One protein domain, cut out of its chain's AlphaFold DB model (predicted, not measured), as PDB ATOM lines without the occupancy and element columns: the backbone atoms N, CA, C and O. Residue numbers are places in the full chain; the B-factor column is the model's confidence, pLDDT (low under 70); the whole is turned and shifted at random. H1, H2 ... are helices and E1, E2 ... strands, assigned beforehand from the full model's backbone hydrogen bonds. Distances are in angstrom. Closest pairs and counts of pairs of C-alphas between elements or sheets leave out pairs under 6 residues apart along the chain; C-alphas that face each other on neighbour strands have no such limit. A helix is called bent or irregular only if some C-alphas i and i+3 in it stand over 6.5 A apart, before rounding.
ATOM      1  N   VAL A 601     226.777 437.461 440.324       95.75
ATOM      2  CA  VAL A 601     227.457 437.349 439.030       95.75
ATOM      3  C   VAL A 601     227.056 436.043 438.349       95.75
ATOM      4  O   VAL A 601     226.875 435.025 439.018       95.75
ATOM      5  N   ASP A 602     226.939 436.051 437.018       96.19
ATOM      6  CA  ASP A 602     226.706 434.826 436.239       96.19
ATOM      7  C   ASP A 602     227.979 433.967 436.212       96.19
ATOM      8  O   ASP A 602     228.952 434.353 435.554       96.19
ATOM      9  N   PRO A 603     228.002 432.793 436.869       94.25
ATOM     10  CA  PRO A 603     229.191 431.947 436.891       94.25
ATOM     11  C   PRO A 603     229.534 431.366 435.512       94.25
ATOM     12  O   PRO A 603     230.669 430.944 435.299       94.25
ATOM     13  N   ALA A 604     228.579 431.329 434.577       95.69
ATOM     14  CA  ALA A 604     228.805 430.818 433.229       95.69
ATOM     15  C   ALA A 604     229.317 431.887 432.247       95.69
ATOM     16  O   ALA A 604     229.678 431.530 431.124       95.69
ATOM     17  N   ASP A 605     229.336 433.169 432.641       95.56
ATOM     18  CA  ASP A 605     229.704 434.316 431.795       95.56
ATOM     19  C   ASP A 605     229.119 434.231 430.370       95.56
ATOM     20  O   ASP A 605     229.810 434.436 429.369       95.56
ATOM     21  N   GLY A 606     227.838 433.885 430.207       95.44
ATOM     22  CA  GLY A 606     227.317 433.690 428.839       95.44
ATOM     23  C   GLY A 606     227.025 434.991 428.091       95.44
ATOM     24  O   GLY A 606     226.826 434.951 426.873       95.44
ATOM     25  N   LEU A 607     227.123 436.146 428.762       97.00
ATOM     26  CA  LEU A 607     227.288 437.444 428.098       97.00
ATOM     27  C   LEU A 607     228.701 437.656 427.525       97.00
ATOM     28  O   LEU A 607     228.890 438.570 426.712       97.00
ATOM     29  N   ARG A 608     229.658 436.789 427.874       95.94
ATOM     30  CA  ARG A 608     231.052 436.768 427.416       95.94
ATOM     31  C   ARG A 608     231.779 438.075 427.697       95.94
ATOM     32  O   ARG A 608     232.294 438.733 426.788       95.94
ATOM     33  N   GLU A 609     231.722 438.507 428.945       94.44
ATOM     34  CA  GLU A 609     232.302 439.764 429.392       94.44
ATOM     35  C   GLU A 609     233.742 439.596 429.870       94.44
ATOM     36  O   GLU A 609     234.576 440.470 429.581       94.44
ATOM     37  N   ALA A 610     234.021 438.497 430.577       93.44
ATOM     38  CA  ALA A 610     235.293 438.267 431.237       93.44
ATOM     39  C   ALA A 610     236.401 437.999 430.218       93.44
ATOM     40  O   ALA A 610     236.249 437.262 429.254       93.44
ATOM     41  N   THR A 611     237.571 438.583 430.444       90.81
ATOM     42  CA  THR A 611     238.786 438.332 429.653       90.81
ATOM     43  C   THR A 611     239.968 438.169 430.592       90.81
ATOM     44  O   THR A 611     239.916 438.647 431.727       90.81
ATOM     45  N   ALA A 612     241.079 437.608 430.110       88.62
ATOM     46  CA  ALA A 612     242.311 437.536 430.900       88.62
ATOM     47  C   ALA A 612     242.773 438.921 431.407       88.62
ATOM     48  O   ALA A 612     243.329 439.041 432.494       88.62
ATOM     49  N   ALA A 613     242.503 439.984 430.639       83.88
ATOM     50  CA  ALA A 613     242.848 441.364 430.987       83.88
ATOM     51  C   ALA A 613     241.784 442.097 431.831       83.88
ATOM     52  O   ALA A 613     242.001 443.243 432.222       83.88
ATOM     53  N   SER A 614     240.605 441.509 432.028       83.88
ATOM     54  CA  SER A 614     239.476 442.126 432.728       83.88
ATOM     55  C   SER A 614     238.496 441.029 433.139       83.88
ATOM     56  O   SER A 614     237.597 440.725 432.352       83.88
ATOM     57  N   PRO A 615     238.647 440.438 434.336       84.06
ATOM     58  CA  PRO A 615     237.784 439.351 434.795       84.06
ATOM     59  C   PRO A 615     236.384 439.828 435.218       84.06
ATOM     60  O   PRO A 615     235.524 439.012 435.512       84.06
ATOM     61  N   HIS A 616     236.151 441.143 435.267       84.06
ATOM     62  CA  HIS A 616     234.886 441.720 435.713       84.06
ATOM     63  C   HIS A 616     233.740 441.444 434.732       84.06
ATOM     64  O   HIS A 616     233.843 441.765 433.544       84.06
ATOM     65  N   VAL A 617     232.634 440.936 435.272       92.62
ATOM     66  CA  VAL A 617     231.374 440.653 434.570       92.62
ATOM     67  C   VAL A 617     230.259 441.574 435.072       92.62
ATOM     68  O   VAL A 617     230.505 442.517 435.832       92.62
ATOM     69  N   THR A 618     229.040 441.405 434.566       93.44
ATOM     70  CA  THR A 618     227.855 442.082 435.103       93.44
ATOM     71  C   THR A 618     227.589 441.564 436.504       93.44
ATOM     72  O   THR A 618     227.496 440.358 436.711       93.44
ATOM     73  N   GLN A 619     227.497 442.500 437.440       94.81
ATOM     74  CA  GLN A 619     227.215 442.251 438.842       94.81
ATOM     75  C   GLN A 619     225.909 442.965 439.176       94.81
ATOM     76  O   GLN A 619     225.734 444.125 438.796       94.81
ATOM     77  N   VAL A 620     224.996 442.242 439.813       96.75
ATOM     78  CA  VAL A 620     223.672 442.719 440.218       96.75
ATOM     79  C   VAL A 620     223.687 442.867 441.729       96.75
ATOM     80  O   VAL A 620     224.006 441.901 442.421       96.75
ATOM     81  N   ASP A 621     223.325 444.044 442.239       97.38
ATOM     82  CA  ASP A 621     223.453 444.341 443.672       97.38
ATOM     83  C   ASP A 621     222.667 443.340 444.540       97.38
ATOM     84  O   ASP A 621     223.160 442.899 445.578       97.38
ATOM     85  N   CYS A 622     221.468 442.931 444.101       97.94
ATOM     86  CA  CYS A 622     220.703 441.846 444.718       97.94
ATOM     87  C   CYS A 622     219.856 441.073 443.690       97.94
ATOM     88  O   CYS A 622     219.123 441.663 442.896       97.94
ATOM     89  N   LEU A 623     219.942 439.740 443.719       97.88
ATOM     90  CA  LEU A 623     219.116 438.819 442.939       97.88
ATOM     91  C   LEU A 623     218.194 438.022 443.869       97.88
ATOM     92  O   LEU A 623     218.662 437.402 444.823       97.88
ATOM     93  N   VAL A 624     216.906 437.950 443.531       96.94
ATOM     94  CA  VAL A 624     215.930 437.089 444.220       96.94
ATOM     95  C   VAL A 624     215.299 436.117 443.233       96.94
ATOM     96  O   VAL A 624     214.891 436.513 442.139       96.94
ATOM     97  N   ARG A 625     215.203 434.842 443.625       96.25
ATOM     98  CA  ARG A 625     214.531 433.795 442.846       96.25
ATOM     99  C   ARG A 625     213.134 433.557 443.399       96.25
ATOM    100  O   ARG A 625     212.967 433.236 444.572       96.25
ATOM    101  N   VAL A 626     212.137 433.718 442.540       95.00
ATOM    102  CA  VAL A 626     210.724 433.573 442.885       95.00
ATOM    103  C   VAL A 626     210.158 432.380 442.131       95.00
ATOM    104  O   VAL A 626     210.253 432.317 440.906       95.00
ATOM    105  N   HIS A 627     209.549 431.446 442.850       92.56
ATOM    106  CA  HIS A 627     208.815 430.345 442.246       92.56
ATOM    107  C   HIS A 627     207.385 430.781 441.940       92.56
ATOM    108  O   HIS A 627     206.682 431.333 442.789       92.56
ATOM    109  N   LEU A 628     206.963 430.534 440.705       90.56
ATOM    110  CA  LEU A 628     205.614 430.785 440.221       90.56
ATOM    111  C   LEU A 628     204.764 429.515 440.355       90.56
ATOM    112  O   LEU A 628     205.273 428.393 440.310       90.56
ATOM    113  N   ARG A 629     203.441 429.682 440.456       84.25
ATOM    114  CA  ARG A 629     202.470 428.576 440.537       84.25
ATOM    115  C   ARG A 629     202.584 427.544 439.414       84.25
ATOM    116  O   ARG A 629     202.297 426.369 439.623       84.25
ATOM    117  N   ASP A 630     202.947 427.986 438.215       85.62
ATOM    118  CA  ASP A 630     203.110 427.126 437.038       85.62
ATOM    119  C   ASP A 630     204.418 426.310 437.060       85.62
ATOM    120  O   ASP A 630     204.703 425.569 436.120       85.62
ATOM    121  N   GLY A 631     205.197 426.417 438.142       86.94
ATOM    122  CA  GLY A 631     206.505 425.792 438.301       86.94
ATOM    123  C   GLY A 631     207.638 426.573 437.633       86.94
ATOM    124  O   GLY A 631     208.789 426.144 437.712       86.94
ATOM    125  N   GLY A 632     207.338 427.700 436.981       91.38
ATOM    126  CA  GLY A 632     208.329 428.603 436.413       91.38
ATOM    127  C   GLY A 632     209.094 429.373 437.487       91.38
ATOM    128  O   GLY A 632     208.618 429.578 438.602       91.38
ATOM    129  N   MET A 633     210.293 429.833 437.132       94.88
ATOM    130  CA  MET A 633     211.086 430.723 437.978       94.88
ATOM    131  C   MET A 633     211.065 432.141 437.416       94.88
ATOM    132  O   MET A 633     211.346 432.347 436.235       94.88
ATOM    133  N   PHE A 647     223.497 456.157 436.520       90.12
ATOM    134  CA  PHE A 647     224.137 454.840 436.433       90.12
ATOM    135  C   PHE A 647     225.457 454.927 435.664       90.12
ATOM    136  O   PHE A 647     225.858 455.991 435.174       90.12
ATOM    137  N   SER A 648     226.172 453.800 435.586       86.12
ATOM    138  CA  SER A 648     227.460 453.755 434.896       86.12
ATOM    139  C   SER A 648     227.338 454.136 433.414       86.12
ATOM    140  O   SER A 648     226.426 453.716 432.696       86.12
ATOM    141  N   THR A 649     228.291 454.939 432.941       86.31
ATOM    142  CA  THR A 649     228.442 455.273 431.521       86.31
ATOM    143  C   THR A 649     229.140 454.142 430.768       86.31
ATOM    144  O   THR A 649     229.804 453.279 431.353       86.31
ATOM    145  N   CYS A 650     229.003 454.122 429.442       90.88
ATOM    146  CA  CYS A 650     229.668 453.115 428.625       90.88
ATOM    147  C   CYS A 650     231.190 453.343 428.605       90.88
ATOM    148  O   CYS A 650     231.689 454.270 427.966       90.88
ATOM    149  N   SER A 651     231.957 452.456 429.244       89.12
ATOM    150  CA  SER A 651     233.423 452.568 429.294       89.12
ATOM    151  C   SER A 651     234.092 452.509 427.915       89.12
ATOM    152  O   SER A 651     235.162 453.086 427.724       89.12
ATOM    153  N   ALA A 652     233.461 451.860 426.930       90.19
ATOM    154  CA  ALA A 652     233.931 451.857 425.546       90.19
ATOM    155  C   ALA A 652     233.869 453.242 424.895       90.19
ATOM    156  O   ALA A 652     234.731 453.568 424.080       90.19
ATOM    157  N   TYR A 653     232.882 454.065 425.251       89.19
ATOM    158  CA  TYR A 653     232.791 455.432 424.749       89.19
ATOM    159  C   TYR A 653     233.945 456.291 425.269       89.19
ATOM    160  O   TYR A 653     234.637 456.963 424.505       89.19
ATOM    161  N   SER A 654     234.200 456.188 426.573       82.56
ATOM    162  CA  SER A 654     235.258 456.927 427.263       82.56
ATOM    163  C   SER A 654     236.671 456.446 426.915       82.56
ATOM    164  O   SER A 654     237.642 457.125 427.247       82.56
ATOM    165  N   SER A 655     236.814 455.295 426.253       87.38
ATOM    166  CA  SER A 655     238.117 454.721 425.922       87.38
ATOM    167  C   SER A 655     238.837 455.516 424.831       87.38
ATOM    168  O   SER A 655     238.312 455.725 423.739       87.38
ATOM    169  N   GLU A 656     240.094 455.881 425.085       86.69
ATOM    170  CA  GLU A 656     240.970 456.500 424.080       86.69
ATOM    171  C   GLU A 656     241.317 455.547 422.927       86.69
ATOM    172  O   GLU A 656     241.636 455.993 421.828       86.69
ATOM    173  N   ARG A 657     241.215 454.230 423.153       89.50
ATOM    174  CA  ARG A 657     241.467 453.203 422.129       89.50
ATOM    175  C   ARG A 657     240.312 453.055 421.138       89.50
ATOM    176  O   ARG A 657     240.495 452.456 420.083       89.50
ATOM    177  N   ASN A 658     239.136 453.593 421.459       92.56
ATOM    178  CA  ASN A 658     237.975 453.497 420.591       92.56
ATOM    179  C   ASN A 658     238.108 454.461 419.401       92.56
ATOM    180  O   ASN A 658     237.770 455.640 419.494       92.56
ATOM    181  N   GLN A 659     238.561 453.945 418.258       90.50
ATOM    182  CA  GLN A 659     238.650 454.703 417.004       90.50
ATOM    183  C   GLN A 659     237.289 454.870 416.299       90.50
ATOM    184  O   GLN A 659     237.180 455.590 415.309       90.50
ATOM    185  N   ARG A 660     236.230 454.220 416.800       91.88
ATOM    186  CA  ARG A 660     234.908 454.124 416.160       91.88
ATOM    187  C   ARG A 660     233.835 454.924 416.910       91.88
ATOM    188  O   ARG A 660     232.657 454.586 416.875       91.88
ATOM    189  N   LYS A 661     234.220 456.020 417.575       89.06
ATOM    190  CA  LYS A 661     233.301 456.886 418.347       89.06
ATOM    191  C   LYS A 661     232.145 457.473 417.536       89.06
ATOM    192  O   LYS A 661     231.109 457.769 418.117       89.06
ATOM    193  N   HIS A 662     232.294 457.592 416.215       89.06
ATOM    194  CA  HIS A 662     231.216 458.022 415.324       89.06
ATOM    195  C   HIS A 662     229.976 457.112 415.415       89.06
ATOM    196  O   HIS A 662     228.860 457.608 415.306       89.06
ATOM    197  N   ILE A 663     230.151 455.815 415.708       92.44
ATOM    198  CA  ILE A 663     229.045 454.876 415.963       92.44
ATOM    199  C   ILE A 663     228.261 455.315 417.208       92.44
ATOM    200  O   ILE A 663     227.035 455.346 417.216       92.44
ATOM    201  N   CYS A 664     228.950 455.760 418.263       90.81
ATOM    202  CA  CYS A 664     228.321 456.205 419.509       90.81
ATOM    203  C   CYS A 664     227.492 457.497 419.367       90.81
ATOM    204  O   CYS A 664     226.795 457.878 420.311       90.81
ATOM    205  N   SER A 665     227.561 458.183 418.224       86.81
ATOM    206  CA  SER A 665     226.769 459.380 417.918       86.81
ATOM    207  C   SER A 665     225.438 459.070 417.226       86.81
ATOM    208  O   SER A 665     224.620 459.973 417.077       86.81
ATOM    209  N   VAL A 666     225.184 457.815 416.848       88.62
ATOM    210  CA  VAL A 666     223.948 457.408 416.167       88.62
ATOM    211  C   VAL A 666     222.857 457.058 417.194       88.62
ATOM    212  O   VAL A 666     223.138 456.265 418.093       88.62
ATOM    213  N   PRO A 667     221.626 457.605 417.080       89.19
ATOM    214  CA  PRO A 667     220.519 457.423 418.030       89.19
ATOM    215  C   PRO A 667     219.828 456.051 417.972       89.19
ATOM    216  O   PRO A 667     218.605 455.954 417.890       89.19
ATOM    217  N   LEU A 668     220.620 454.981 418.013       91.12
ATOM    218  CA  LEU A 668     220.173 453.590 417.944       91.12
ATOM    219  C   LEU A 668     220.879 452.732 419.014       91.12
ATOM    220  O   LEU A 668     221.953 453.122 419.504       91.12
ATOM    221  N   PRO A 669     220.336 451.547 419.363       91.88
ATOM    222  CA  PRO A 669     221.035 450.559 420.182       91.88
ATOM    223  C   PRO A 669     222.423 450.276 419.611       91.88
ATOM    224  O   PRO A 669     222.575 450.022 418.416       91.88
ATOM    225  N   PHE A 670     223.453 450.367 420.454       93.62
ATOM    226  CA  PHE A 670     224.852 450.169 420.050       93.62
ATOM    227  C   PHE A 670     225.293 451.031 418.849       93.62
ATOM    228  O   PHE A 670     226.232 450.674 418.143       93.62
ATOM    229  N   GLY A 671     224.632 452.173 418.627       92.19
ATOM    230  CA  GLY A 671     224.904 453.063 417.502       92.19
ATOM    231  C   GLY A 671     224.474 452.522 416.136       92.19
ATOM    232  O   GLY A 671     224.965 452.998 415.118       92.19
ATOM    233  N   GLY A 672     223.602 451.511 416.098       92.44
ATOM    234  CA  GLY A 672     223.116 450.900 414.858       92.44
ATOM    235  C   GLY A 672     224.129 449.993 414.149       92.44
ATOM    236  O   GLY A 672     223.795 449.406 413.126       92.44
ATOM    237  N   ASP A 673     225.341 449.847 414.690       94.25
ATOM    238  CA  ASP A 673     226.378 448.954 414.171       94.25
ATOM    239  C   ASP A 673     226.919 448.059 415.294       94.25
ATOM    240  O   ASP A 673     227.892 448.374 415.989       94.25
ATOM    241  N   THR A 674     226.273 446.908 415.479       94.88
ATOM    242  CA  THR A 674     226.635 445.943 416.525       94.88
ATOM    243  C   THR A 674     227.962 445.227 416.258       94.88
ATOM    244  O   THR A 674     228.566 444.693 417.192       94.88
ATOM    245  N   ASN A 675     228.450 445.214 415.013       94.19
ATOM    246  CA  ASN A 675     229.745 444.629 414.656       94.19
ATOM    247  C   ASN A 675     230.888 445.621 414.880       94.19
ATOM    248  O   ASN A 675     231.976 445.229 415.298       94.19
ATOM    249  N   GLY A 676     230.640 446.905 414.624       94.25
ATOM    250  CA  GLY A 676     231.595 447.982 414.842       94.25
ATOM    251  C   GLY A 676     231.648 448.482 416.286       94.25
ATOM    252  O   GLY A 676     232.680 449.021 416.689       94.25
ATOM    253  N   CYS A 677     230.590 448.297 417.081       95.75
ATOM    254  CA  CYS A 677     230.507 448.786 418.457       95.75
ATOM    255  C   CYS A 677     231.653 448.266 419.346       95.75
ATOM    256  O   CYS A 677     231.716 447.090 419.706       95.75
ATOM    257  N   PHE A 678     232.519 449.178 419.796       95.69
ATOM    258  CA  PHE A 678     233.703 448.850 420.598       95.69
ATOM    259  C   PHE A 678     233.371 448.161 421.934       95.69
ATOM    260  O   PHE A 678     234.151 447.344 422.423       95.69
ATOM    261  N   GLN A 679     232.197 448.439 422.518       94.88
ATOM    262  CA  GLN A 679     231.725 447.750 423.725       94.88
ATOM    263  C   GLN A 679     231.428 446.271 423.451       94.88
ATOM    264  O   GLN A 679     231.763 445.428 424.284       94.88
ATOM    265  N   LEU A 680     230.826 445.960 422.299       95.94
ATOM    266  CA  LEU A 680     230.500 444.593 421.892       95.94
ATOM    267  C   LEU A 680     231.747 443.844 421.431       95.94
ATOM    268  O   LEU A 680     231.934 442.704 421.836       95.94
ATOM    269  N   CYS A 681     232.683 444.498 420.741       94.50
ATOM    270  CA  CYS A 681     234.021 443.953 420.460       94.50
ATOM    271  C   CYS A 681     234.887 443.745 421.722       94.50
ATOM    272  O   CYS A 681     236.077 443.468 421.606       94.50
ATOM    273  N   ASN A 682     234.327 443.936 422.924       91.81
ATOM    274  CA  ASN A 682     235.010 443.838 424.212       91.81
ATOM    275  C   ASN A 682     236.294 444.678 424.260       91.81
ATOM    276  O   ASN A 682     237.316 444.248 424.776       91.81
ATOM    277  N   HIS A 683     236.243 445.896 423.715       91.75
ATOM    278  CA  HIS A 683     237.382 446.812 423.610       91.75
ATOM    279  C   HIS A 683     238.509 446.261 422.715       91.75
ATOM    280  O   HIS A 683     239.688 446.410 423.046       91.75
ATOM    281  N   ASP A 684     238.117 445.612 421.610       90.31
ATOM    282  CA  ASP A 684     238.970 444.863 420.673       90.31
ATOM    283  C   ASP A 684     239.835 443.795 421.383       90.31
ATOM    284  O   ASP A 684     241.006 443.591 421.062       90.31
ATOM    285  N   ARG A 685     239.261 443.131 422.399       88.25
ATOM    286  CA  ARG A 685     239.890 442.005 423.113       88.25
ATOM    287  C   ARG A 685     239.555 440.663 422.451       88.25
ATOM    288  O   ARG A 685     238.948 440.601 421.388       88.25
ATOM    289  N   GLU A 686     239.974 439.584 423.110       89.44
ATOM    290  CA  GLU A 686     239.962 438.190 422.642       89.44
ATOM    291  C   GLU A 686     238.637 437.717 422.038       89.44
ATOM    292  O   GLU A 686     238.636 436.902 421.117       89.44
ATOM    293  N   HIS A 687     237.504 438.192 422.551       92.94
ATOM    294  CA  HIS A 687     236.200 437.778 422.065       92.94
ATOM    295  C   HIS A 687     235.133 438.849 422.252       92.94
ATOM    296  O   HIS A 687     235.248 439.751 423.077       92.94
ATOM    297  N   ARG A 688     234.063 438.708 421.472       95.25
ATOM    298  CA  ARG A 688     232.916 439.608 421.444       95.25
ATOM    299  C   ARG A 688     231.922 439.290 422.569       95.25
ATOM    300  O   ARG A 688     231.585 438.123 422.771       95.25
ATOM    301  N   ARG A 689     231.406 440.333 423.224       96.62
ATOM    302  CA  ARG A 689     230.286 440.268 424.177       96.62
ATOM    303  C   ARG A 689     228.971 439.976 423.456       96.62
ATOM    304  O   ARG A 689     228.864 440.220 422.253       96.62
ATOM    305  N   ARG A 690     227.962 439.488 424.177       96.50
ATOM    306  CA  ARG A 690     226.669 439.051 423.612       96.50
ATOM    307  C   ARG A 690     225.467 439.919 424.004       96.50
ATOM    308  O   ARG A 690     224.341 439.467 423.850       96.50
ATOM    309  N   TYR A 691     225.674 441.156 424.465       96.94
ATOM    310  CA  TYR A 691     224.559 442.009 424.910       96.94
ATOM    311  C   TYR A 691     223.484 442.220 423.833       96.94
ATOM    312  O   TYR A 691     222.303 442.129 424.123       96.94
ATOM    313  N   ASP A 692     223.878 442.479 422.588       95.69
ATOM    314  CA  ASP A 692     222.944 442.672 421.476       95.69
ATOM    315  C   ASP A 692     222.183 441.396 421.106       95.69
ATOM    316  O   ASP A 692     221.002 441.472 420.796       95.69
ATOM    317  N   VAL A 693     222.834 440.233 421.197       95.50
ATOM    318  CA  VAL A 693     222.198 438.926 420.963       95.50
ATOM    319  C   VAL A 693     221.190 438.601 422.067       95.50
ATOM    320  O   VAL A 693     220.131 438.049 421.790       95.50
ATOM    321  N   ALA A 694     221.511 438.931 423.320       95.44
ATOM    322  CA  ALA A 694     220.614 438.700 424.447       95.44
ATOM    323  C   ALA A 694     219.389 439.631 424.404       95.44
ATOM    324  O   ALA A 694     218.270 439.195 424.668       95.44
ATOM    325  N   LEU A 695     219.602 440.906 424.063       94.81
ATOM    326  CA  LEU A 695     218.543 441.915 424.031       94.81
ATOM    327  C   LEU A 695     217.662 441.837 422.777       94.81
ATOM    328  O   LEU A 695     216.497 442.199 422.871       94.81
ATOM    329  N   ASP A 696     218.211 441.403 421.635       91.94
ATOM    330  CA  ASP A 696     217.515 441.272 420.340       91.94
ATOM    331  C   ASP A 696     216.670 442.506 419.959       91.94
ATOM    332  O   ASP A 696     215.524 442.422 419.519       91.94
ATOM    333  N   LEU A 697     217.230 443.699 420.183       87.31
ATOM    334  CA  LEU A 697     216.524 444.951 419.925       87.31
ATOM    335  C   LEU A 697     216.440 445.215 418.423       87.31
ATOM    336  O   LEU A 697     217.460 445.413 417.754       87.31
ATOM    337  N   ALA A 698     215.214 445.306 417.909       75.38
ATOM    338  CA  ALA A 698     214.971 445.798 416.563       75.38
ATOM    339  C   ALA A 698     215.408 447.268 416.437       75.38
ATOM    340  O   ALA A 698     215.284 448.064 417.370       75.38
ATOM    341  N   ALA A 699     215.890 447.654 415.253       66.19
ATOM    342  CA  ALA A 699     216.109 449.060 414.937       66.19
ATOM    343  C   ALA A 699     214.746 449.770 414.865       66.19
ATOM    344  O   ALA A 699     214.050 449.694 413.854       66.19
ATOM    345  N   SER A 700     214.347 450.419 415.957       66.75
ATOM    346  CA  SER A 700     213.144 451.245 416.011       66.75
ATOM    347  C   SER A 700     213.419 452.657 415.484       66.75
ATOM    348  O   SER A 700     214.556 453.019 415.155       66.75
ATOM    349  N   THR A 701     212.364 453.468 415.365       61.09
ATOM    350  CA  THR A 701     212.488 454.882 414.998       61.09
ATOM    351  C   THR A 701     213.466 455.565 415.958       61.09
ATOM    352  O   THR A 701     213.247 455.504 417.169       61.09
ATOM    353  N   PRO A 702     214.536 456.211 415.462       66.88
ATOM    354  CA  PRO A 702     215.521 456.831 416.332       66.88
ATOM    355  C   PRO A 702     214.859 457.865 417.245       66.88
ATOM    356  O   PRO A 702     214.244 458.824 416.777       66.88
ATOM    357  N   THR A 703     214.990 457.661 418.555       63.62
ATOM    358  CA  THR A 703     214.534 458.597 419.584       63.62
ATOM    359  C   THR A 703     215.748 459.233 420.263       63.62
ATOM    360  O   THR A 703     216.674 458.550 420.703       63.62
ATOM    361  N   GLY A 704     215.765 460.565 420.332       71.88
ATOM    362  CA  GLY A 704     216.841 461.328 420.970       71.88
ATOM    363  C   GLY A 704     218.134 461.432 420.149       71.88
ATOM    364  O   GLY A 704     218.119 461.382 418.921       71.88
ATOM    365  N   PHE A 705     219.260 461.621 420.844       74.06
ATOM    366  CA  PHE A 705     220.569 461.897 420.247       74.06
ATOM    367  C   PHE A 705     221.632 460.919 420.775       74.06
ATOM    368  O   PHE A 705     221.852 460.818 421.981       74.06
ATOM    369  N   GLY A 706     222.355 460.244 419.875       85.75
ATOM    370  CA  GLY A 706     223.456 459.341 420.236       85.75
ATOM    371  C   GLY A 706     223.052 457.947 420.723       85.75
ATOM    372  O   GLY A 706     221.888 457.671 421.002       85.75
ATOM    373  N   CYS A 707     224.039 457.051 420.825       90.81
ATOM    374  CA  CYS A 707     223.807 455.654 421.195       90.81
ATOM    375  C   CYS A 707     223.065 455.565 422.528       90.81
ATOM    376  O   CYS A 707     223.493 456.150 423.526       90.81
ATOM    377  N   TRP A 708     222.003 454.760 422.549       90.12
ATOM    378  CA  TRP A 708     221.124 454.620 423.707       90.12
ATOM    379  C   TRP A 708     221.851 454.220 424.976       90.12
ATOM    380  O   TRP A 708     221.378 454.581 426.041       90.12
ATOM    381  N   PHE A 709     222.965 453.488 424.859       90.75
ATOM    382  CA  PHE A 709     223.691 452.914 425.990       90.75
ATOM    383  C   PHE A 709     224.884 453.751 426.469       90.75
ATOM    384  O   PHE A 709     225.596 453.338 427.386       90.75
ATOM    385  N   ARG A 710     225.119 454.919 425.859       86.31
ATOM    386  CA  ARG A 710     226.311 455.743 426.097       86.31
ATOM    387  C   ARG A 710     226.308 456.433 427.467       86.31
ATOM    388  O   ARG A 710     227.302 456.327 428.192       86.31
ATOM    389  N   ASP A 711     225.207 457.095 427.818       77.06
ATOM    390  CA  ASP A 711     225.143 458.098 428.890       77.06
ATOM    391  C   ASP A 711     224.286 457.611 430.066       77.06
ATOM    392  O   ASP A 711     223.090 457.859 430.119       77.06
ATOM    393  N   GLY A 712     224.898 456.889 431.008       78.88
ATOM    394  CA  GLY A 712     224.238 456.488 432.260       78.88
ATOM    395  C   GLY A 712     223.305 455.280 432.159       78.88
ATOM    396  O   GLY A 712     222.777 454.820 433.150       78.88
ATOM    397  N   THR A 713     223.152 454.696 430.980       83.62
ATOM    398  CA  THR A 713     222.273 453.545 430.683       83.62
ATOM    399  C   THR A 713     222.956 452.183 430.728       83.62
ATOM    400  O   THR A 713     222.295 451.148 430.643       83.62
ATOM    401  N   ASN A 714     224.292 452.152 430.758       91.00
ATOM    402  CA  ASN A 714     225.043 450.926 430.487       91.00
ATOM    403  C   ASN A 714     224.796 449.852 431.556       91.00
ATOM    404  O   ASN A 714     224.770 448.672 431.224       91.00
ATOM    405  N   GLN A 715     224.580 450.243 432.814       92.81
ATOM    406  CA  GLN A 715     224.274 449.296 433.889       92.81
ATOM    407  C   GLN A 715     222.909 448.625 433.711       92.81
ATOM    408  O   GLN A 715     222.834 447.401 433.685       92.81
ATOM    409  N   VAL A 716     221.851 449.416 433.492       94.62
ATOM    410  CA  VAL A 716     220.486 448.903 433.277       94.62
ATOM    411  C   VAL A 716     220.443 447.970 432.065       94.62
ATOM    412  O   VAL A 716     219.872 446.883 432.133       94.62
ATOM    413  N   MET A 717     221.124 448.349 430.979       95.62
ATOM    414  CA  MET A 717     221.272 447.508 429.789       95.62
ATOM    415  C   MET A 717     221.947 446.169 430.107       95.62
ATOM    416  O   MET A 717     221.448 445.130 429.681       95.62
ATOM    417  N   ARG A 718     223.049 446.171 430.868       96.75
ATOM    418  CA  ARG A 718     223.773 444.944 431.238       96.75
ATOM    419  C   ARG A 718     222.922 444.010 432.093       96.75
ATOM    420  O   ARG A 718     222.860 442.826 431.783       96.75
ATOM    421  N   ASN A 719     222.217 444.540 433.093       97.25
ATOM    422  CA  ASN A 719     221.321 443.744 433.940       97.25
ATOM    423  C   ASN A 719     220.169 443.147 433.112       97.25
ATOM    424  O   ASN A 719     219.845 441.973 433.261       97.25
ATOM    425  N   THR A 720     219.616 443.922 432.173       97.69
ATOM    426  CA  THR A 720     218.572 443.455 431.241       97.69
ATOM    427  C   THR A 720     219.098 442.353 430.313       97.69
ATOM    428  O   THR A 720     218.446 441.326 430.132       97.69
ATOM    429  N   ALA A 721     220.299 442.530 429.752       97.81
ATOM    430  CA  ALA A 721     220.937 441.529 428.901       97.81
ATOM    431  C   ALA A 721     221.223 440.236 429.678       97.81
ATOM    432  O   ALA A 721     221.002 439.147 429.155       97.81
ATOM    433  N   LEU A 722     221.673 440.348 430.932       98.31
ATOM    434  CA  LEU A 722     221.923 439.201 431.798       98.31
ATOM    435  C   LEU A 722     220.626 438.443 432.092       98.31
ATOM    436  O   LEU A 722     220.576 437.230 431.905       98.31
ATOM    437  N   ALA A 723     219.561 439.152 432.467       98.12
ATOM    438  CA  ALA A 723     218.253 438.549 432.687       98.12
ATOM    439  C   ALA A 723     217.752 437.788 431.447       98.12
ATOM    440  O   ALA A 723     217.336 436.633 431.554       98.12
ATOM    441  N   ARG A 724     217.865 438.386 430.252       97.94
ATOM    442  CA  ARG A 724     217.511 437.718 428.990       97.94
ATOM    443  C   ARG A 724     218.348 436.487 428.701       97.94
ATOM    444  O   ARG A 724     217.799 435.477 428.275       97.94
ATOM    445  N   GLU A 725     219.651 436.555 428.927       97.94
ATOM    446  CA  GLU A 725     220.539 435.418 428.711       97.94
ATOM    447  C   GLU A 725     220.176 434.243 429.644       97.94
ATOM    448  O   GLU A 725     220.102 433.107 429.177       97.94
ATOM    449  N   LEU A 726     219.844 434.493 430.919       97.94
ATOM    450  CA  LEU A 726     219.366 433.442 431.835       97.94
ATOM    451  C   LEU A 726     218.015 432.850 431.394       97.94
ATOM    452  O   LEU A 726     217.812 431.636 431.475       97.94
ATOM    453  N   ILE A 727     217.105 433.674 430.862       97.75
ATOM    454  CA  ILE A 727     215.831 433.201 430.293       97.75
ATOM    455  C   ILE A 727     216.073 432.333 429.047       97.75
ATOM    456  O   ILE A 727     215.500 431.253 428.912       97.75
ATOM    457  N   GLN A 728     216.969 432.748 428.146       96.81
ATOM    458  CA  GLN A 728     217.310 431.995 426.933       96.81
ATOM    459  C   GLN A 728     217.924 430.621 427.248       96.81
ATOM    460  O   GLN A 728     217.661 429.648 426.537       96.81
ATOM    461  N   ARG A 729     218.690 430.516 428.341       96.88
ATOM    462  CA  ARG A 729     219.217 429.239 428.854       96.88
ATOM    463  C   ARG A 729     218.186 428.397 429.605       96.88
ATOM    464  O   ARG A 729     218.504 427.276 429.996       96.88
ATOM    465  N   ARG A 730     216.954 428.895 429.758       96.62
ATOM    466  CA  ARG A 730     215.868 428.280 430.539       96.62
ATOM    467  C   ARG A 730     216.205 428.130 432.020       96.62
ATOM    468  O   ARG A 730     215.662 427.251 432.682       96.62
ATOM    469  N   GLU A 731     217.090 428.979 432.531       96.19
ATOM    470  CA  GLU A 731     217.309 429.088 433.970       96.19
ATOM    471  C   GLU A 731     216.129 429.826 434.608       96.19
ATOM    472  O   GLU A 731     215.708 429.455 435.692       96.19
ATOM    473  N   ALA A 732     215.511 430.782 433.906       96.06
ATOM    474  CA  ALA A 732     214.288 431.459 434.337       96.06
ATOM    475  C   ALA A 732     213.221 431.487 433.234       96.06
ATOM    476  O   ALA A 732     213.531 431.413 432.046       96.06
ATOM    477  N   ALA A 733     211.956 431.617 433.627       95.56
ATOM    478  CA  ALA A 733     210.829 431.825 432.719       95.56
ATOM    479  C   ALA A 733     210.643 433.310 432.365       95.56
ATOM    480  O   ALA A 733     210.231 433.638 431.257       95.56
ATOM    481  N   SER A 734     210.934 434.209 433.307       96.19
ATOM    482  CA  SER A 734     210.840 435.664 433.142       96.19
ATOM    483  C   SER A 734     211.688 436.382 434.196       96.19
ATOM    484  O   SER A 734     212.225 435.751 435.112       96.19
ATOM    485  N   ALA A 735     211.841 437.698 434.065       97.44
ATOM    486  CA  ALA A 735     212.568 438.506 435.039       97.44
ATOM    487  C   ALA A 735     211.982 439.915 435.179       97.44
ATOM    488  O   ALA A 735     211.321 440.416 434.273       97.44
ATOM    489  N   SER A 736     212.283 440.571 436.296       97.00
ATOM    490  CA  SER A 736     212.014 441.987 436.535       97.00
ATOM    491  C   SER A 736     213.300 442.695 436.938       97.00
ATOM    492  O   SER A 736     213.982 442.253 437.861       97.00
ATOM    493  N   ILE A 737     213.622 443.808 436.279       98.00
ATOM    494  CA  ILE A 737     214.695 444.716 436.694       98.00
ATOM    495  C   ILE A 737     214.074 445.840 437.522       98.00
ATOM    496  O   ILE A 737     213.178 446.552 437.065       98.00
ATOM    497  N   HIS A 745     215.220 461.197 445.395       90.25
ATOM    498  CA  HIS A 745     216.357 461.216 444.477       90.25
ATOM    499  C   HIS A 745     215.885 461.385 443.020       90.25
ATOM    500  O   HIS A 745     216.086 460.521 442.172       90.25
ATOM    501  N   THR A 746     215.261 462.516 442.692       86.69
ATOM    502  CA  THR A 746     214.590 462.717 441.389       86.69
ATOM    503  C   THR A 746     215.497 462.461 440.177       86.69
ATOM    504  O   THR A 746     215.076 461.796 439.235       86.69
ATOM    505  N   ALA A 747     216.769 462.876 440.242       84.31
ATOM    506  CA  ALA A 747     217.744 462.666 439.168       84.31
ATOM    507  C   ALA A 747     217.900 461.195 438.738       84.31
ATOM    508  O   ALA A 747     217.992 460.922 437.539       84.31
ATOM    509  N   ILE A 748     217.942 460.250 439.691       90.19
ATOM    510  CA  ILE A 748     218.129 458.831 439.361       90.19
ATOM    511  C   ILE A 748     216.821 458.188 438.894       90.19
ATOM    512  O   ILE A 748     216.841 457.382 437.967       90.19
ATOM    513  N   TRP A 749     215.679 458.596 439.459       90.94
ATOM    514  CA  TRP A 749     214.359 458.129 439.022       90.94
ATOM    515  C   TRP A 749     214.011 458.572 437.604       90.94
ATOM    516  O   TRP A 749     213.429 457.800 436.845       90.94
ATOM    517  N   GLN A 750     214.393 459.789 437.224       86.25
ATOM    518  CA  GLN A 750     214.261 460.245 435.846       86.25
ATOM    519  C   GLN A 750     215.091 459.369 434.906       86.25
ATOM    520  O   GLN A 750     214.559 458.857 433.922       86.25
ATOM    521  N   GLN A 751     216.378 459.164 435.214       87.25
ATOM    522  CA  GLN A 751     217.229 458.305 434.390       87.25
ATOM    523  C   GLN A 751     216.651 456.900 434.283       87.25
ATOM    524  O   GLN A 751     216.579 456.360 433.188       87.25
ATOM    525  N   TRP A 752     216.157 456.340 435.387       92.69
ATOM    526  CA  TRP A 752     215.457 455.063 435.371       92.69
ATOM    527  C   TRP A 752     214.321 455.048 434.345       92.69
ATOM    528  O   TRP A 752     214.348 454.214 433.447       92.69
ATOM    529  N   ARG A 753     213.388 456.010 434.392       90.69
ATOM    530  CA  ARG A 753     212.275 456.102 433.428       90.69
ATOM    531  C   ARG A 753     212.748 456.240 431.981       90.69
ATOM    532  O   ARG A 753     212.250 455.541 431.097       90.69
ATOM    533  N   GLU A 754     213.716 457.120 431.725       84.62
ATOM    534  CA  GLU A 754     214.275 457.315 430.381       84.62
ATOM    535  C   GLU A 754     214.912 456.028 429.840       84.62
ATOM    536  O   GLU A 754     214.823 455.730 428.649       84.62
ATOM    537  N   HIS A 755     215.585 455.275 430.707       87.00
ATOM    538  CA  HIS A 755     216.354 454.096 430.330       87.00
ATOM    539  C   HIS A 755     215.460 452.880 430.123       87.00
ATOM    540  O   HIS A 755     215.626 452.174 429.128       87.00
ATOM    541  N   THR A 756     214.490 452.657 431.012       91.06
ATOM    542  CA  THR A 756     213.549 451.541 430.889       91.06
ATOM    543  C   THR A 756     212.651 451.708 429.676       91.06
ATOM    544  O   THR A 756     212.446 450.734 428.965       91.06
ATOM    545  N   THR A 757     212.240 452.939 429.336       88.88
ATOM    546  CA  THR A 757     211.468 453.232 428.111       88.88
ATOM    547  C   THR A 757     212.157 452.714 426.842       88.88
ATOM    548  O   THR A 757     211.491 452.226 425.934       88.88
ATOM    549  N   ARG A 758     213.496 452.759 426.778       87.94
ATOM    550  CA  ARG A 758     214.281 452.253 425.632       87.94
ATOM    551  C   ARG A 758     214.383 450.726 425.575       87.94
ATOM    552  O   ARG A 758     214.877 450.191 424.589       87.94
ATOM    553  N   LEU A 759     213.994 450.038 426.643       90.62
ATOM    554  CA  LEU A 759     214.135 448.593 426.814       90.62
ATOM    555  C   LEU A 759     212.787 447.891 427.041       90.62
ATOM    556  O   LEU A 759     212.784 446.683 427.245       90.62
ATOM    557  N   LEU A 760     211.655 448.610 426.981       87.38
ATOM    558  CA  LEU A 760     210.315 448.053 427.230       87.38
ATOM    559  C   LEU A 760     209.946 446.899 426.290       87.38
ATOM    560  O   LEU A 760     209.190 446.021 426.687       87.38
ATOM    561  N   ASP A 761     210.495 446.886 425.075       86.19
ATOM    562  CA  ASP A 761     210.203 445.863 424.064       86.19
ATOM    563  C   ASP A 761     211.025 444.571 424.252       86.19
ATOM    564  O   ASP A 761     210.938 443.650 423.439       86.19
ATOM    565  N   VAL A 762     211.851 444.484 425.302       90.38
ATOM    566  CA  VAL A 762     212.641 443.285 425.593       90.38
ATOM    567  C   VAL A 762     211.738 442.201 426.187       90.38
ATOM    568  O   VAL A 762     211.316 442.270 427.339       90.38
ATOM    569  N   ASP A 763     211.476 441.167 425.387       91.81
ATOM    570  CA  ASP A 763     210.546 440.086 425.721       91.81
ATOM    571  C   ASP A 763     210.853 439.404 427.073       91.81
ATOM    572  O   ASP A 763     212.006 439.095 427.396       91.81
ATOM    573  N   LEU A 764     209.806 439.119 427.853       94.31
ATOM    574  CA  LEU A 764     209.850 438.460 429.172       94.31
ATOM    575  C   LEU A 764     210.678 439.175 430.263       94.31
ATOM    576  O   LEU A 764     210.947 438.572 431.309       94.31
ATOM    577  N   VAL A 765     211.092 440.428 430.044       96.38
ATOM    578  CA  VAL A 765     211.744 441.258 431.064       96.38
ATOM    579  C   VAL A 765     210.876 442.466 431.382       96.38
ATOM    580  O   VAL A 765     210.554 443.271 430.515       96.38
ATOM    581  N   HIS A 766     210.516 442.604 432.651       95.31
ATOM    582  CA  HIS A 766     209.712 443.708 433.154       95.31
ATOM    583  C   HIS A 766     210.582 444.720 433.898       95.31
ATOM    584  O   HIS A 766     211.682 444.409 434.355       95.31
ATOM    585  N   PHE A 767     210.079 445.942 434.043       95.62
ATOM    586  CA  PHE A 767     210.752 446.999 434.786       95.62
ATOM    587  C   PHE A 767     209.846 447.501 435.899       95.62
ATOM    588  O   PHE A 767     208.656 447.720 435.683       95.62
ATOM    589  N   GLY A 768     210.417 447.715 437.078       94.19
ATOM    590  CA  GLY A 768     209.683 448.207 438.238       94.19
ATOM    591  C   GLY A 768     210.503 449.167 439.085       94.19
ATOM    592  O   GLY A 768     211.700 449.371 438.882       94.19
TER     593      GLY A 768
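AT A GLANCE: This is residues 601 to 633, 647 to 737 and 745 to 768 of the 925 residues of the protein "Unannotated protein" of freshwater metagenome (UniProt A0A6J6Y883). This model has little regular structure: long loops gather round helix H4, on which short H3 and the small parallel sheet E2 E3 pack, while bent strand E1 runs past. The 148 printed residues, mixed in class, hold 58 in named elements: E1 H1 H2 H3 H4 E2 H5 E3. It is compact, with radius of gyration of the C-alphas 15.3 A and spans of 50, 37 and 30 A.

IN THESE COORDINATES: E1, residues 619 to 628, begins at C-alpha (227.215, 442.251, 438.842), bends 67 degrees at 622 and measures 24.5 A. H1 is 651 to 654, H2 669 to 672, H3 691 to 695, H4 714 to 728, 20.8 A long. E2 is 734 to 737, H5 746 to 757, E3 765 to 768, ending at C-alpha (209.683, 448.207, 438.238).

HOW THE PARTS SIT: H3 touches H4, closest C-alphas Ala 694 and Ala 721, 5.3 A. N 737 and O 766 of E2 and E3 are 2.8 A apart. H3, H4 and H5 have every O i to N i+4 pair within hydrogen-bond range; H1, apart from H4, and H2 are too short.

THE WHOLE: Cuts at 634 to 646 and 738 to 744 leave C-alpha gaps of 27.5 and 18.3 A. H1 to H2, H2 to H3 and H3 to H4 are long links. Residues 699 to 703 are under pLDDT 70.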